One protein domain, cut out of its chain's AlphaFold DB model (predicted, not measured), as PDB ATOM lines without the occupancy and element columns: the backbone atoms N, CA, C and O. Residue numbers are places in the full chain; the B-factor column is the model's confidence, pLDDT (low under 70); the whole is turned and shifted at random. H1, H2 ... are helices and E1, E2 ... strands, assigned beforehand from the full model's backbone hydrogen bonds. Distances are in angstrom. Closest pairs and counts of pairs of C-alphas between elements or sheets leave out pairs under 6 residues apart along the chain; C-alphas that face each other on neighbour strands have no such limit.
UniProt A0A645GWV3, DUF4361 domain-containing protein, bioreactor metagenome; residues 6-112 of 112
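What this domain is: This is residues 6 to 112 of the 112 residues of the protein "DUF4361 domain-containing protein" of bioreactor metagenome (UniProt A0A645GWV3). A long, twisted ribbon of strands E4, E5, E6 and E8 makes the long axis; the hairpin E5 and E6 reaches one end and the loop of residues 90 to 95 sticks out at the other. The small sheet E1 E2 E3 packs crosswise over part of the ribbon as a partial sandwich, grazed by the short helix H1. The printed part has 107 residues, with one named helix and eight named strands in the order E1 H1 E2 E3 E4 E5 E6 E7 E8, mostly strand; both sheets are antiparallel, the larger branched at E6. It is only just loose, close to compact, with a radius of gyration of the C-alphas of 16.0 A and spans of 60 by 33 by 21 A.

Where its parts are: E1, residues 6 to 9, begins at C-alpha 6 (4.430, 20.423, -6.472). H1 is residues 22 to 28, E2 29 to 34, E3 40 to 44, E4 49 to 52 and E5 61 to 67. E6, residues 70 to 84, measures 39.3 A from first to last C-alpha, bends by 58 degrees at residue 81 and runs on into E7, residues 86 to 88. E8, residues 102 to 111, measures 26.8 A and ends at C-alpha 111 (8.976, 30.369, -17.731).

How they stand to each other: E1 and E2 are antiparallel, with N 8 and O 30 3.1 A apart, within hydrogen-bond range; in the hairpin E2 and E3, N 33 and O 41 are at 2.9 A. H1, with every O i to N i+4 pair within hydrogen-bond range, only grazes this sheet. The two sheets form a sandwich, two sheets face to face, their strands at 50 degrees. E4 and E5 lie on one side of E6, E8 on the other side; N 51 and O 82, N 63 and O 76, and N 79 and O 106 are each at 2.9 A.

The domain as a whole: The C-alphas of Thr 69 and Thr 93, the two farthest apart, are 61.7 A apart. The printed part has no cut; the links E1 to H1 and E7 to E8 are long. Residues 12 to 20, 67 to 71 and 110 to 112 have pLDDT under 70.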
ATOM      1  N   VAL A   6       4.930  19.045  -6.543       89.06
ATOM      2  CA  VAL A   6       4.430  20.423  -6.472       89.06
ATOM      3  C   VAL A   6       2.953  20.427  -6.092       89.06
ATOM      4  O   VAL A   6       2.179  19.609  -6.579       89.06
ATOM      5  N   ARG A   7       2.566  21.354  -5.211       90.56
ATOM      6  CA  ARG A   7       1.164  21.627  -4.876       90.56
ATOM      7  C   ARG A   7       0.689  22.840  -5.665       90.56
ATOM      8  O   ARG A   7       1.364  23.867  -5.666       90.56
ATOM      9  N   LEU A   8      -0.482  22.732  -6.268       87.88
ATOM     10  CA  LEU A   8      -1.165  23.825  -6.952       87.88
ATOM     11  C   LEU A   8      -2.670  23.712  -6.729       87.88
ATOM     12  O   LEU A   8      -3.151  22.660  -6.320       87.88
ATOM     13  N   TYR A   9      -3.406  24.772  -7.035       89.38
ATOM     14  CA  TYR A   9      -4.856  24.680  -7.099       89.38
ATOM     15  C   TYR A   9      -5.315  23.933  -8.353       89.38
ATOM     16  O   TYR A   9      -4.706  24.052  -9.417       89.38
ATOM     17  N   ALA A  10      -6.391  23.166  -8.206       88.06
ATOM     18  CA  ALA A  10      -7.059  22.464  -9.283       88.06
ATOM     19  C   ALA A  10      -7.663  23.466 -10.276       88.06
ATOM     20  O   ALA A  10      -8.506  24.293  -9.926       88.06
ATOM     21  N   GLY A  11      -7.249  23.345 -11.531       81.88
ATOM     22  CA  GLY A  11      -7.675  24.168 -12.648       81.88
ATOM     23  C   GLY A  11      -7.159  25.603 -12.577       81.88
ATOM     24  O   GLY A  11      -7.177  26.262 -11.541       81.88
ATOM     25  N   SER A  12      -6.786  26.144 -13.731       65.94
ATOM     26  CA  SER A  12      -6.367  27.546 -13.883       65.94
ATOM     27  C   SER A  12      -7.377  28.612 -13.410       65.94
ATOM     28  O   SER A  12      -6.978  29.744 -13.142       65.94
ATOM     29  N   GLN A  13      -8.667  28.286 -13.252       55.31
ATOM     30  CA  GLN A  13      -9.713  29.245 -12.852       55.31
ATOM     31  C   GLN A  13      -9.767  29.555 -11.346       55.31
ATOM     32  O   GLN A  13     -10.474  30.470 -10.932       55.31
ATOM     33  N   THR A  14      -9.006  28.846 -10.512       53.91
ATOM     34  CA  THR A  14      -8.963  29.073  -9.053       53.91
ATOM     35  C   THR A  14      -7.973  30.171  -8.635       53.91
ATOM     36  O   THR A  14      -7.828  30.468  -7.453       53.91
ATOM     37  N   GLN A  15      -7.326  30.846  -9.592       50.44
ATOM     38  CA  GLN A  15      -6.311  31.882  -9.348       50.44
ATOM     39  C   GLN A  15      -6.848  33.243  -8.851       50.44
ATOM     40  O   GLN A  15      -6.074  34.187  -8.720       50.44
ATOM     41  N   VAL A  16      -8.140  33.365  -8.526       51.38
ATOM     42  CA  VAL A  16      -8.732  34.608  -7.975       51.38
ATOM     43  C   VAL A  16      -8.664  34.664  -6.439       51.38
ATOM     44  O   VAL A  16      -9.204  35.574  -5.814       51.38
ATOM     45  N   ILE A  17      -8.005  33.697  -5.796       54.31
ATOM     46  CA  ILE A  17      -7.888  33.649  -4.335       54.31
ATOM     47  C   ILE A  17      -6.799  34.642  -3.886       54.31
ATOM     48  O   ILE A  17      -5.632  34.292  -3.726       54.31
ATOM     49  N   SER A  18      -7.180  35.907  -3.682       56.06
ATOM     50  CA  SER A  18      -6.308  36.965  -3.141       56.06
ATOM     51  C   SER A  18      -5.989  36.791  -1.649       56.06
ATOM     52  O   SER A  18      -5.061  37.411  -1.136       56.06
ATOM     53  N   THR A  19      -6.741  35.936  -0.948       56.78
ATOM     54  CA  THR A  19      -6.577  35.599   0.474       56.78
ATOM     55  C   THR A  19      -6.849  34.110   0.667       56.78
ATOM     56  O   THR A  19      -7.966  33.716   0.988       56.78
ATOM     57  N   ALA A  20      -5.857  33.261   0.400       63.31
ATOM     58  CA  ALA A  20      -6.030  31.820   0.555       63.31
ATOM     59  C   ALA A  20      -6.017  31.438   2.032       63.31
ATOM     60  O   ALA A  20      -4.980  31.537   2.691       63.31
ATOM     61  N   THR A  21      -7.162  31.000   2.549       82.06
ATOM     62  CA  THR A  21      -7.212  30.364   3.865       82.06
ATOM     63  C   THR A  21      -6.648  28.943   3.779       82.06
ATOM     64  O   THR A  21      -6.544  28.360   2.699       82.06
ATOM     65  N   VAL A  22      -6.277  28.355   4.921       84.38
ATOM     66  CA  VAL A  22      -5.857  26.940   4.971       84.38
ATOM     67  C   VAL A  22      -6.967  26.029   4.438       84.38
ATOM     68  O   VAL A  22      -6.682  25.093   3.697       84.38
ATOM     69  N   GLU A  23      -8.223  26.359   4.739       83.56
ATOM     70  CA  GLU A  23      -9.393  25.622   4.264       83.56
ATOM     71  C   GLU A  23      -9.514  25.668   2.733       83.56
ATOM     72  O   GLU A  23      -9.747  24.637   2.107       83.56
ATOM     73  N   ASP A  24      -9.264  26.819   2.101       83.62
ATOM     74  CA  ASP A  24      -9.262  26.923   0.635       83.62
ATOM     75  C   ASP A  24      -8.150  26.077   0.005       83.62
ATOM     76  O   ASP A  24      -8.362  25.411  -1.011       83.62
ATOM     77  N   ILE A  25      -6.965  26.061   0.626       86.50
ATOM     78  CA  ILE A  25      -5.845  25.224   0.180       86.50
ATOM     79  C   ILE A  25      -6.249  23.748   0.249       86.50
ATOM     80  O   ILE A  25      -6.070  23.031  -0.734       86.50
ATOM     81  N   GLU A  26      -6.816  23.287   1.361       87.88
ATOM     82  CA  GLU A  26      -7.261  21.897   1.521       87.88
ATOM     83  C   GLU A  26      -8.458  21.533   0.638       87.88
ATOM     84  O   GLU A  26      -8.651  20.367   0.307       87.88
ATOM     85  N   ARG A  27      -9.281  22.506   0.257       88.31
ATOM     86  CA  ARG A  27     -10.483  22.266  -0.543       88.31
ATOM     87  C   ARG A  27     -10.216  22.212  -2.040       88.31
ATOM     88  O   ARG A  27     -10.946  21.525  -2.752       88.31
ATOM     89  N   TYR A  28      -9.217  22.950  -2.520       89.31
ATOM     90  CA  TYR A  28      -8.996  23.150  -3.953       89.31
ATOM     91  C   TYR A  28      -7.623  22.696  -4.450       89.31
ATOM     92  O   TYR A  28      -7.387  22.779  -5.652       89.31
ATOM     93  N   SER A  29      -6.703  22.243  -3.596       91.12
ATOM     94  CA  SER A  29      -5.352  21.896  -4.058       91.12
ATOM     95  C   SER A  29      -5.211  20.454  -4.533       91.12
ATOM     96  O   SER A  29      -5.840  19.532  -4.032       91.12
ATOM     97  N   ILE A  30      -4.283  20.248  -5.454       93.25
ATOM     98  CA  ILE A  30      -3.802  18.942  -5.897       93.25
ATOM     99  C   ILE A  30      -2.286  18.888  -5.744       93.25
ATOM    100  O   ILE A  30      -1.608  19.921  -5.704       93.25
ATOM    101  N   ILE A  31      -1.748  17.677  -5.664       93.75
ATOM    102  CA  ILE A  31      -0.315  17.423  -5.732       93.75
ATOM    103  C   ILE A  31      -0.015  16.779  -7.082       93.75
ATOM    104  O   ILE A  31      -0.616  15.773  -7.450       93.75
ATOM    105  N   LEU A  32       0.950  17.345  -7.798       93.50
ATOM    106  CA  LEU A  32       1.576  16.703  -8.948       93.50
ATOM    107  C   LEU A  32       2.881  16.086  -8.480       93.50
ATOM    108  O   LEU A  32       3.706  16.774  -7.879       93.50
ATOM    109  N   THR A  33       3.077  14.812  -8.787       94.19
ATOM    110  CA  THR A  33       4.341  14.108  -8.571       94.19
ATOM    111  C   THR A  33       4.870  13.646  -9.917       94.19
ATOM    112  O   THR A  33       4.155  12.969 -10.650       94.19
ATOM    113  N   VAL A  34       6.101  14.029 -10.250       92.75
ATOM    114  CA  VAL A  34       6.770  13.615 -11.491       92.75
ATOM    115  C   VAL A  34       7.644  12.400 -11.198       92.75
ATOM    116  O   VAL A  34       8.477  12.442 -10.287       92.75
ATOM    117  N   ASP A  35       7.436  11.320 -11.949       90.75
ATOM    118  CA  ASP A  35       8.268  10.122 -11.866       90.75
ATOM    119  C   ASP A  35       9.533  10.217 -12.743       90.75
ATOM    120  O   ASP A  35       9.774  11.208 -13.432       90.75
ATOM    121  N   GLU A  36      10.365   9.175 -12.712       88.94
ATOM    122  CA  GLU A  36      11.621   9.112 -13.474       88.94
ATOM    123  C   GLU A  36      11.414   9.076 -15.001       88.94
ATOM    124  O   GLU A  36      12.327   9.409 -15.753       88.94
ATOM    125  N   ASN A  37      10.208   8.731 -15.466       89.06
ATOM    126  CA  ASN A  37       9.825   8.672 -16.878       89.06
ATOM    127  C   ASN A  37       9.088   9.938 -17.340       89.06
ATOM    128  O   ASN A  37       8.495   9.953 -18.422       89.06
ATOM    129  N   ASN A  38       9.104  11.002 -16.531       90.69
ATOM    130  CA  ASN A  38       8.354  12.234 -16.750       90.69
ATOM    131  C   ASN A  38       6.830  12.039 -16.837       90.69
ATOM    132  O   ASN A  38       6.131  12.901 -17.377       90.69
ATOM    133  N   LYS A  39       6.275  10.943 -16.312       93.00
ATOM    134  CA  LYS A  39       4.825  10.816 -16.133       93.00
ATOM    135  C   LYS A  39       4.429  11.544 -14.849       93.00
ATOM    136  O   LYS A  39       5.146  11.555 -13.848       93.00
ATOM    137  N   VAL A  40       3.282  12.203 -14.906       94.38
ATOM    138  CA  VAL A  40       2.727  12.992 -13.809       94.38
ATOM    139  C   VAL A  40       1.629  12.179 -13.148       94.38
ATOM    140  O   VAL A  40       0.687  11.739 -13.805       94.38
ATOM    141  N   GLN A  41       1.751  12.014 -11.838       95.00
ATOM    142  CA  GLN A  41       0.703  11.486 -10.978       95.00
ATOM    143  C   GLN A  41       0.002  12.646 -10.281       95.00
ATOM    144  O   GLN A  41       0.661  13.474  -9.642       95.00
ATOM    145  N   ILE A  42      -1.320  12.704 -10.413       95.25
ATOM    146  CA  ILE A  42      -2.169  13.738  -9.824       95.25
ATOM    147  C   ILE A  42      -2.895  13.136  -8.625       95.25
ATOM    148  O   ILE A  42      -3.713  12.230  -8.774       95.25
ATOM    149  N   THR A  43      -2.614  13.650  -7.431       95.50
ATOM    150  CA  THR A  43      -3.244  13.189  -6.191       95.50
ATOM    151  C   THR A  43      -3.979  14.324  -5.478       95.50
ATOM    152  O   THR A  43      -3.591  15.493  -5.598       95.50
ATOM    153  N   PRO A  44      -5.066  14.017  -4.749       94.94
ATOM    154  CA  PRO A  44      -5.782  15.023  -3.976       94.94
ATOM    155  C   PRO A  44      -4.911  15.575  -2.841       94.94
ATOM    156  O   PRO A  44      -4.091  14.862  -2.259       94.94
ATOM    157  N   TYR A  45      -5.127  16.844  -2.494       92.38
ATOM    158  CA  TYR A  45      -4.610  17.441  -1.266       92.38
ATOM    159  C   TYR A  45      -5.776  17.874  -0.380       92.38
ATOM    160  O   TYR A  45      -6.588  18.692  -0.794       92.38
ATOM    161  N   GLY A  46      -5.844  17.360   0.848       90.25
ATOM    162  CA  GLY A  46      -6.922  17.695   1.779       90.25
ATOM    163  C   GLY A  46      -8.232  16.983   1.437       90.25
ATOM    164  O   GLY A  46      -8.290  15.756   1.451       90.25
ATOM    165  N   THR A  47      -9.289  17.753   1.179       91.50
ATOM    166  CA  THR A  47     -10.680  17.271   1.064       91.50
ATOM    167  C   THR A  47     -11.206  17.208  -0.369       91.50
ATOM    168  O   THR A  47     -12.336  16.769  -0.594       91.50
ATOM    169  N   ILE A  48     -10.414  17.653  -1.344       92.75
ATOM    170  CA  ILE A  48     -10.752  17.528  -2.762       92.75
ATOM    171  C   ILE A  48     -10.766  16.060  -3.195       92.75
ATOM    172  O   ILE A  48      -9.974  15.243  -2.729       92.75
ATOM    173  N   GLU A  49     -11.639  15.737  -4.142       95.06
ATOM    174  CA  GLU A  49     -11.591  14.460  -4.838       95.06
ATOM    175  C   GLU A  49     -11.105  14.680  -6.262       95.06
ATOM    176  O   GLU A  49     -11.551  15.604  -6.947       95.06
ATOM    177  N   VAL A  50     -10.173  13.834  -6.690       95.56
ATOM    178  CA  VAL A  50      -9.505  13.944  -7.982       95.56
ATOM    179  C   VAL A  50      -9.445  12.579  -8.629       95.56
ATOM    180  O   VAL A  50      -9.128  11.583  -7.983       95.56
ATOM    181  N   GLU A  51      -9.696  12.565  -9.927       96.88
ATOM    182  CA  GLU A  51      -9.495  11.408 -10.773       96.88
ATOM    183  C   GLU A  51      -8.660  11.826 -11.975       96.88
ATOM    184  O   GLU A  51      -9.060  12.683 -12.769       96.88
ATOM    185  N   GLN A  52      -7.481  11.226 -12.089       95.94
ATOM    186  CA  GLN A  52      -6.645  11.364 -13.267       95.94
ATOM    187  C   GLN A  52      -7.297  10.606 -14.425       95.94
ATOM    188  O   GLN A  52      -7.619   9.426 -14.301       95.94
ATOM    189  N   LEU A  53      -7.504  11.296 -15.544       96.56
ATOM    190  CA  LEU A  53      -8.153  10.739 -16.725       96.56
ATOM    191  C   LEU A  53      -7.096  10.300 -17.734       96.56
ATOM    192  O   LEU A  53      -6.070  10.964 -17.895       96.56
ATOM    193  N   ASP A  54      -7.356   9.203 -18.438       92.88
ATOM    194  CA  ASP A  54      -6.487   8.766 -19.524       92.88
ATOM    195  C   ASP A  54      -6.729   9.615 -20.779       92.88
ATOM    196  O   ASP A  54      -7.847   9.717 -21.286       92.88
ATOM    197  N   GLY A  55      -5.668  10.261 -21.256       87.06
ATOM    198  CA  GLY A  55      -5.653  11.032 -22.498       87.06
ATOM    199  C   GLY A  55      -4.675  10.474 -23.529       87.06
ATOM    200  O   GLY A  55      -4.434  11.135 -24.537       87.06
ATOM    201  N   GLY A  56      -4.084   9.303 -23.277       91.56
ATOM    202  CA  GLY A  56      -2.959   8.768 -24.037       91.56
ATOM    203  C   GLY A  56      -1.619   9.420 -23.678       91.56
ATOM    204  O   GLY A  56      -1.502  10.201 -22.732       91.56
ATOM    205  N   ASP A  57      -0.587   9.119 -24.470       88.56
ATOM    206  CA  ASP A  57       0.809   9.497 -24.189       88.56
ATOM    207  C   ASP A  57       1.113  10.999 -24.234       88.56
ATOM    208  O   ASP A  57       2.200  11.441 -23.850       88.56
ATOM    209  N   GLU A  58       0.163  11.807 -24.687       90.12
ATOM    210  CA  GLU A  58       0.288  13.260 -24.724       90.12
ATOM    211  C   GLU A  58      -0.078  13.931 -23.395       90.12
ATOM    212  O   GLU A  58       0.288  15.089 -23.184       90.12
ATOM    213  N   TRP A  59      -0.755  13.219 -22.491       94.31
ATOM    214  CA  TRP A  59      -1.307  13.770 -21.253       94.31
ATOM    215  C   TRP A  59      -0.696  13.140 -20.008       94.31
ATOM    216  O   TRP A  59      -0.065  12.086 -20.053       94.31
ATOM    217  N   ASN A  60      -0.881  13.832 -18.883       94.44
ATOM    218  CA  ASN A  60      -0.314  13.491 -17.581       94.44
ATOM    219  C   ASN A  60       1.198  13.267 -17.675       94.44
ATOM    220  O   ASN A  60       1.733  12.250 -17.235       94.44
ATOM    221  N   LYS A  61       1.882  14.233 -18.293       94.38
ATOM    222  CA  LYS A  61       3.330  14.205 -18.492       94.38
ATOM    223  C   LYS A  61       3.974  15.553 -18.216       94.38
ATOM    224  O   LYS A  61       3.340  16.608 -18.298       94.38
ATOM    225  N   TYR A  62       5.257  15.481 -17.924       92.12
ATOM    226  CA  TYR A  62       6.158  16.596 -17.745       92.12
ATOM    227  C   TYR A  62       7.118  16.669 -18.937       92.12
ATOM    228  O   TYR A  62       7.545  15.651 -19.475       92.12
ATOM    229  N   GLU A  63       7.435  17.876 -19.387       90.62
ATOM    230  CA  GLU A  63       8.367  18.108 -20.488       90.62
ATOM    231  C   GLU A  63       9.269  19.294 -20.163       90.62
ATOM    232  O   GLU A  63       8.798  20.364 -19.767       90.62
ATOM    233  N   GLU A  64      10.566  19.119 -20.404       87.62
ATOM    234  CA  GLU A  64      11.542  20.203 -20.410       87.62
ATOM    235  C   GLU A  64      12.022  20.436 -21.841       87.62
ATOM    236  O   GLU A  64      12.669  19.581 -22.445       87.62
ATOM    237  N   ALA A  65      11.711  21.606 -22.395       79.12
ATOM    238  CA  ALA A  65      12.130  21.992 -23.735       79.12
ATOM    239  C   ALA A  65      13.124  23.154 -23.666       79.12
ATOM    240  O   ALA A  65      12.853  24.184 -23.046       79.12
ATOM    241  N   LYS A  66      14.265  23.012 -24.348       72.00
ATOM    242  CA  LYS A  66      15.200  24.121 -24.583       72.00
ATOM    243  C   LYS A  66      14.727  24.913 -25.795       72.00
ATOM    244  O   LYS A  66      14.516  24.342 -26.862       72.00
ATOM    245  N   THR A  67      14.557  26.220 -25.651       64.81
ATOM    246  CA  THR A  67      14.296  27.095 -26.800       64.81
ATOM    247  C   THR A  67      15.595  27.380 -27.550       64.81
ATOM    248  O   THR A  67      16.599  27.709 -26.937       64.81
ATOM    249  N   TYR A  68      15.592  27.270 -28.882       61.97
ATOM    250  CA  TYR A  68      16.793  27.467 -29.712       61.97
ATOM    251  C   TYR A  68      17.390  28.884 -29.630       61.97
ATOM    252  O   TYR A  68      18.557  29.074 -29.956       61.97
ATOM    253  N   THR A  69      16.602  29.874 -29.206       64.81
ATOM    254  CA  THR A  69      16.980  31.296 -29.178       64.81
ATOM    255  C   THR A  69      17.405  31.808 -27.805       64.81
ATOM    256  O   THR A  69      18.102  32.809 -27.731       64.81
ATOM    257  N   ASP A  70      17.009  31.130 -26.731       56.97
ATOM    258  CA  ASP A  70      17.273  31.529 -25.350       56.97
ATOM    259  C   ASP A  70      17.710  30.287 -24.579       56.97
ATOM    260  O   ASP A  70      17.020  29.270 -24.615       56.97
ATOM    261  N   THR A  71      18.788  30.375 -23.801       64.38
ATOM    262  CA  THR A  71      19.255  29.335 -22.856       64.38
ATOM    263  C   THR A  71      18.236  28.979 -21.759       64.38
ATOM    264  O   THR A  71      18.549  28.238 -20.826       64.38
ATOM    265  N   LYS A  72      17.007  29.488 -21.864       70.12
ATOM    266  CA  LYS A  72      15.893  29.260 -20.958       70.12
ATOM    267  C   LYS A  72      15.312  27.868 -21.163       70.12
ATOM    268  O   LYS A  72      14.952  27.461 -22.270       70.12
ATOM    269  N   ILE A  73      15.202  27.145 -20.058       77.75
ATOM    270  CA  ILE A  73      14.516  25.861 -19.999       77.75
ATOM    271  C   ILE A  73      13.035  26.162 -19.785       77.75
ATOM    272  O   ILE A  73      12.645  26.785 -18.799       77.75
ATOM    273  N   VAL A  74      12.196  25.744 -20.729       82.38
ATOM    274  CA  VAL A  74      10.744  25.833 -20.583       82.38
ATOM    275  C   VAL A  74      10.249  24.525 -19.990       82.38
ATOM    276  O   VAL A  74      10.379  23.473 -20.611       82.38
ATOM    277  N   LYS A  75       9.641  24.611 -18.807       86.19
ATOM    278  CA  LYS A  75       9.046  23.473 -18.103       86.19
ATOM    279  C   LYS A  75       7.540  23.458 -18.348       86.19
ATOM    280  O   LYS A  75       6.870  24.479 -18.139       86.19
ATOM    281  N   ARG A  76       7.011  22.325 -18.813       89.81
ATOM    282  CA  ARG A  76       5.596  22.146 -19.162       89.81
ATOM    283  C   ARG A  76       4.998  20.939 -18.458       89.81
ATOM    284  O   ARG A  76       5.586  19.865 -18.458       89.81
ATOM    285  N   PHE A  77       3.796  21.114 -17.922       91.81
ATOM    286  CA  PHE A  77       2.942  20.018 -17.474       91.81
ATOM    287  C   PHE A  77       1.740  19.923 -18.399       91.81
ATOM    288  O   PHE A  77       1.066  20.928 -18.616       91.81
ATOM    289  N   TYR A  78       1.455  18.730 -18.902       93.69
ATOM    290  CA  TYR A  78       0.232  18.420 -19.634       93.69
ATOM    291  C   TYR A  78      -0.650  17.600 -18.700       93.69
ATOM    292  O   TYR A  78      -0.259  16.500 -18.315       93.69
ATOM    293  N   LEU A  79      -1.797  18.137 -18.294       94.88
ATOM    294  CA  LEU A  79      -2.638  17.550 -17.251       94.88
ATOM    295  C   LEU A  79      -4.028  17.238 -17.797       94.88
ATOM    296  O   LEU A  79      -4.648  18.092 -18.433       94.88
ATOM    297  N   TYR A  80      -4.517  16.029 -17.523       95.94
ATOM    298  CA  TYR A  80      -5.886  15.630 -17.821       95.94
ATOM    299  C   TYR A  80      -6.497  14.897 -16.628       95.94
ATOM    300  O   TYR A  80      -6.114  13.781 -16.282       95.94
ATOM    301  N   TYR A  81      -7.435  15.560 -15.966       95.69
ATOM    302  CA  TYR A  81      -8.066  15.068 -14.748       95.69
ATOM    303  C   TYR A  81      -9.458  15.662 -14.600       95.69
ATOM    304  O   TYR A  81      -9.818  16.638 -15.260       95.69
ATOM    305  N   ARG A  82     -10.249  15.099 -13.698       95.94
ATOM    306  CA  ARG A  82     -11.438  15.755 -13.167       95.94
ATOM    307  C   ARG A  82     -11.320  15.893 -11.663       95.94
ATOM    308  O   ARG A  82     -10.698  15.060 -11.009       95.94
ATOM    309  N   TYR A  83     -11.919  16.941 -11.121       95.00
ATOM    310  CA  TYR A  83     -12.000  17.137  -9.683       95.00
ATOM    311  C   TYR A  83     -13.408  17.541  -9.257       95.00
ATOM    312  O   TYR A  83     -14.197  18.048 -10.059       95.00
ATOM    313  N   ARG A  84     -13.728  17.321  -7.986       93.62
ATOM    314  CA  ARG A  84     -14.920  17.873  -7.342       93.62
ATOM    315  C   ARG A  84     -14.608  18.236  -5.903       93.62
ATOM    316  O   ARG A  84     -13.733  17.649  -5.270       93.62
ATOM    317  N   THR A  85     -15.345  19.206  -5.384       91.81
ATOM    318  CA  THR A  85     -15.198  19.657  -4.002       91.81
ATOM    319  C   THR A  85     -16.403  19.267  -3.176       91.81
ATOM    320  O   THR A  85     -17.521  19.121  -3.684       91.81
ATOM    321  N   ILE A  86     -16.170  19.108  -1.880       90.88
ATOM    322  CA  ILE A  86     -17.236  18.831  -0.936       90.88
ATOM    323  C   ILE A  86     -18.167  20.047  -0.846       90.88
ATOM    324  O   ILE A  86     -17.725  21.198  -0.766       90.88
ATOM    325  N   ARG A  87     -19.474  19.798  -0.917       89.06
ATOM    326  CA  ARG A  87     -20.527  20.798  -0.701       89.06
ATOM    327  C   ARG A  87     -20.998  20.768   0.746       89.06
ATOM    328  O   ARG A  87     -21.180  21.820   1.348       89.06
ATOM    329  N   THR A  88     -21.168  19.567   1.290       89.44
ATOM    330  CA  THR A  88     -21.561  19.341   2.682       89.44
ATOM    331  C   THR A  88     -20.708  18.210   3.254       89.44
ATOM    332  O   THR A  88     -20.679  17.136   2.645       89.44
ATOM    333  N   PRO A  89     -19.991  18.428   4.373       87.69
ATOM    334  CA  PRO A  89     -19.165  17.401   4.993       87.69
ATOM    335  C   PRO A  89     -20.004  16.222   5.490       87.69
ATOM    336  O   PRO A  89     -21.178  16.383   5.823       87.69
ATOM    337  N   ALA A  90     -19.394  15.036   5.538       90.44
ATOM    338  CA  ALA A  90     -20.029  13.872   6.143       90.44
ATOM    339  C   ALA A  90     -20.249  14.106   7.645       90.44
ATOM    340  O   ALA A  90     -19.413  14.706   8.323       90.44
ATOM    341  N   THR A  91     -21.355  13.596   8.168       90.94
ATOM    342  CA  THR A  91     -21.637  13.539   9.606       90.94
ATOM    343  C   THR A  91     -21.677  12.081  10.058       90.94
ATOM    344  O   THR A  91     -21.555  11.163   9.248       90.94
ATOM    345  N   SER A  92     -21.884  11.837  11.353       90.31
ATOM    346  CA  SER A  92     -22.065  10.474  11.876       90.31
ATOM    347  C   SER A  92     -23.272   9.741  11.277       90.31
ATOM    348  O   SER A  92     -23.357   8.521  11.395       90.31
ATOM    349  N   THR A  93     -24.204  10.462  10.648       91.56
ATOM    350  CA  THR A  93     -25.473   9.919  10.150       91.56
ATOM    351  C   THR A  93     -25.692  10.119   8.654       91.56
ATOM    352  O   THR A  93     -26.613   9.520   8.101       91.56
ATOM    353  N   GLN A  94     -24.886  10.946   7.980       92.12
ATOM    354  CA  GLN A  94     -25.070  11.278   6.565       92.12
ATOM    355  C   GLN A  94     -23.735  11.305   5.810       92.12
ATOM    356  O   GLN A  94     -22.757  11.861   6.317       92.12
ATOM    357  N   PRO A  95     -23.674  10.744   4.587       91.88
ATOM    358  CA  PRO A  95     -22.475  10.812   3.763       91.88
ATOM    359  C   PRO A  95     -22.215  12.242   3.271       91.88
ATOM    360  O   PRO A  95     -23.119  13.076   3.205       91.88
ATOM    361  N   ALA A  96     -20.970  12.502   2.874       91.44
ATOM    362  CA  ALA A  96     -20.589  13.758   2.243       91.44
ATOM    363  C   ALA A  96     -21.377  13.992   0.947       91.44
ATOM    364  O   ALA A  96     -21.538  13.088   0.123       91.44
ATOM    365  N   VAL A  97     -21.812  15.233   0.742       93.94
ATOM    366  CA  VAL A  97     -22.445  15.666  -0.505       93.94
ATOM    367  C   VAL A  97     -21.427  16.441  -1.321       93.94
ATOM    368  O   VAL A  97     -20.818  17.388  -0.824       93.94
ATOM    369  N   TRP A  98     -21.275  16.063  -2.584       93.69
ATOM    370  CA  TRP A  98     -20.262  16.611  -3.479       93.69
ATOM    371  C   TRP A  98     -20.860  17.547  -4.524       93.69
ATOM    372  O   TRP A  98     -22.018  17.406  -4.922       93.69
ATOM    373  N   ASN A  99     -20.047  18.493  -4.987       93.12
ATOM    374  CA  ASN A  99     -20.326  19.226  -6.214       93.12
ATOM    375  C   ASN A  99     -20.147  18.324  -7.447       93.12
ATOM    376  O   ASN A  99     -19.577  17.232  -7.372       93.12
ATOM    377  N   ASN A 100     -20.637  18.795  -8.595       94.38
ATOM    378  CA  ASN A 100     -20.427  18.112  -9.867       94.38
ATOM    379  C   ASN A 100     -18.938  18.067 -10.227       94.38
ATOM    380  O   ASN A 100     -18.169  18.960  -9.867       94.38
ATOM    381  N   TRP A 101     -18.556  17.034 -10.975       94.88
ATOM    382  CA  TRP A 101     -17.214  16.919 -11.527       94.88
ATOM    383  C   TRP A 101     -16.918  18.050 -12.509       94.88
ATOM    384  O   TRP A 101     -17.698  18.317 -13.423       94.88
ATOM    385  N   ILE A 102     -15.746  18.651 -12.351       92.81
ATOM    386  CA  ILE A 102     -15.166  19.614 -13.278       92.81
ATOM    387  C   ILE A 102     -14.016  18.907 -13.986       92.81
ATOM    388  O   ILE A 102     -13.080  18.445 -13.339       92.81
ATOM    389  N   THR A 103     -14.096  18.800 -15.312       94.69
ATOM    390  CA  THR A 103     -13.046  18.175 -16.128       94.69
ATOM    391  C   THR A 103     -12.061  19.235 -16.597       94.69
ATOM    392  O   THR A 103     -12.461  20.243 -17.175       94.69
ATOM    393  N   ILE A 104     -10.778  18.989 -16.364       93.44
ATOM    394  CA  ILE A 104      -9.675  19.886 -16.678       93.44
ATOM    395  C   ILE A 104      -8.739  19.214 -17.670       93.44
ATOM    396  O   ILE A 104      -8.255  18.106 -17.447       93.44
ATOM    397  N   LYS A 105      -8.459  19.934 -18.754       93.06
ATOM    398  CA  LYS A 105      -7.456  19.594 -19.755       93.06
ATOM    399  C   LYS A 105      -6.607  20.839 -19.982       93.06
ATOM    400  O   LYS A 105      -7.064  21.779 -20.628       93.06
ATOM    401  N   GLU A 106      -5.426  20.890 -19.374       90.19
ATOM    402  CA  GLU A 106      -4.619  22.116 -19.328       90.19
ATOM    403  C   GLU A 106      -3.124  21.864 -19.529       90.19
ATOM    404  O   GLU A 106      -2.598  20.786 -19.242       90.19
ATOM    405  N   THR A 107      -2.436  22.893 -20.025       90.00
ATOM    406  CA  THR A 107      -0.978  22.920 -20.131       90.00
ATOM    407  C   THR A 107      -0.440  24.036 -19.251       90.00
ATOM    408  O   THR A 107      -0.646  25.215 -19.536       90.00
ATOM    409  N   LEU A 108       0.274  23.672 -18.189       86.94
ATOM    410  CA  LEU A 108       0.924  24.643 -17.316       86.94
ATOM    411  C   LEU A 108       2.335  24.892 -17.824       86.94
ATOM    412  O   LEU A 108       3.137  23.966 -17.930       86.94
ATOM    413  N   ARG A 109       2.642  26.154 -18.117       81.19
ATOM    414  CA  ARG A 109       3.976  26.591 -18.520       81.19
ATOM    415  C   ARG A 109       4.588  27.420 -17.405       81.19
ATOM    416  O   ARG A 109       4.047  28.464 -17.051       81.19
ATOM    417  N   ARG A 110       5.758  27.008 -16.926       68.56
ATOM    418  CA  ARG A 110       6.617  27.869 -16.112       68.56
ATOM    419  C   ARG A 110       7.738  28.396 -16.997       68.56
ATOM    420  O   ARG A 110       8.474  27.612 -17.596       68.56
ATOM    421  N   MET A 111       7.815  29.715 -17.129       56.34
ATOM    422  CA  MET A 111       8.976  30.369 -17.731       56.34
ATOM    423  C   MET A 111       9.967  30.662 -16.604       56.34
ATOM    424  O   MET A 111       9.570  31.264 -15.606       56.34
ATOM    425  N   GLU A 112      11.200  30.171 -16.737       55.28
ATOM    426  CA  GLU A 112      12.341  30.576 -15.901       55.28
ATOM    427  C   GLU A 112      13.045  31.811 -16.488       55.28
ATOM    428  O   GLU A 112      13.046  31.990 -17.735       55.28
TER     429      GLU A 112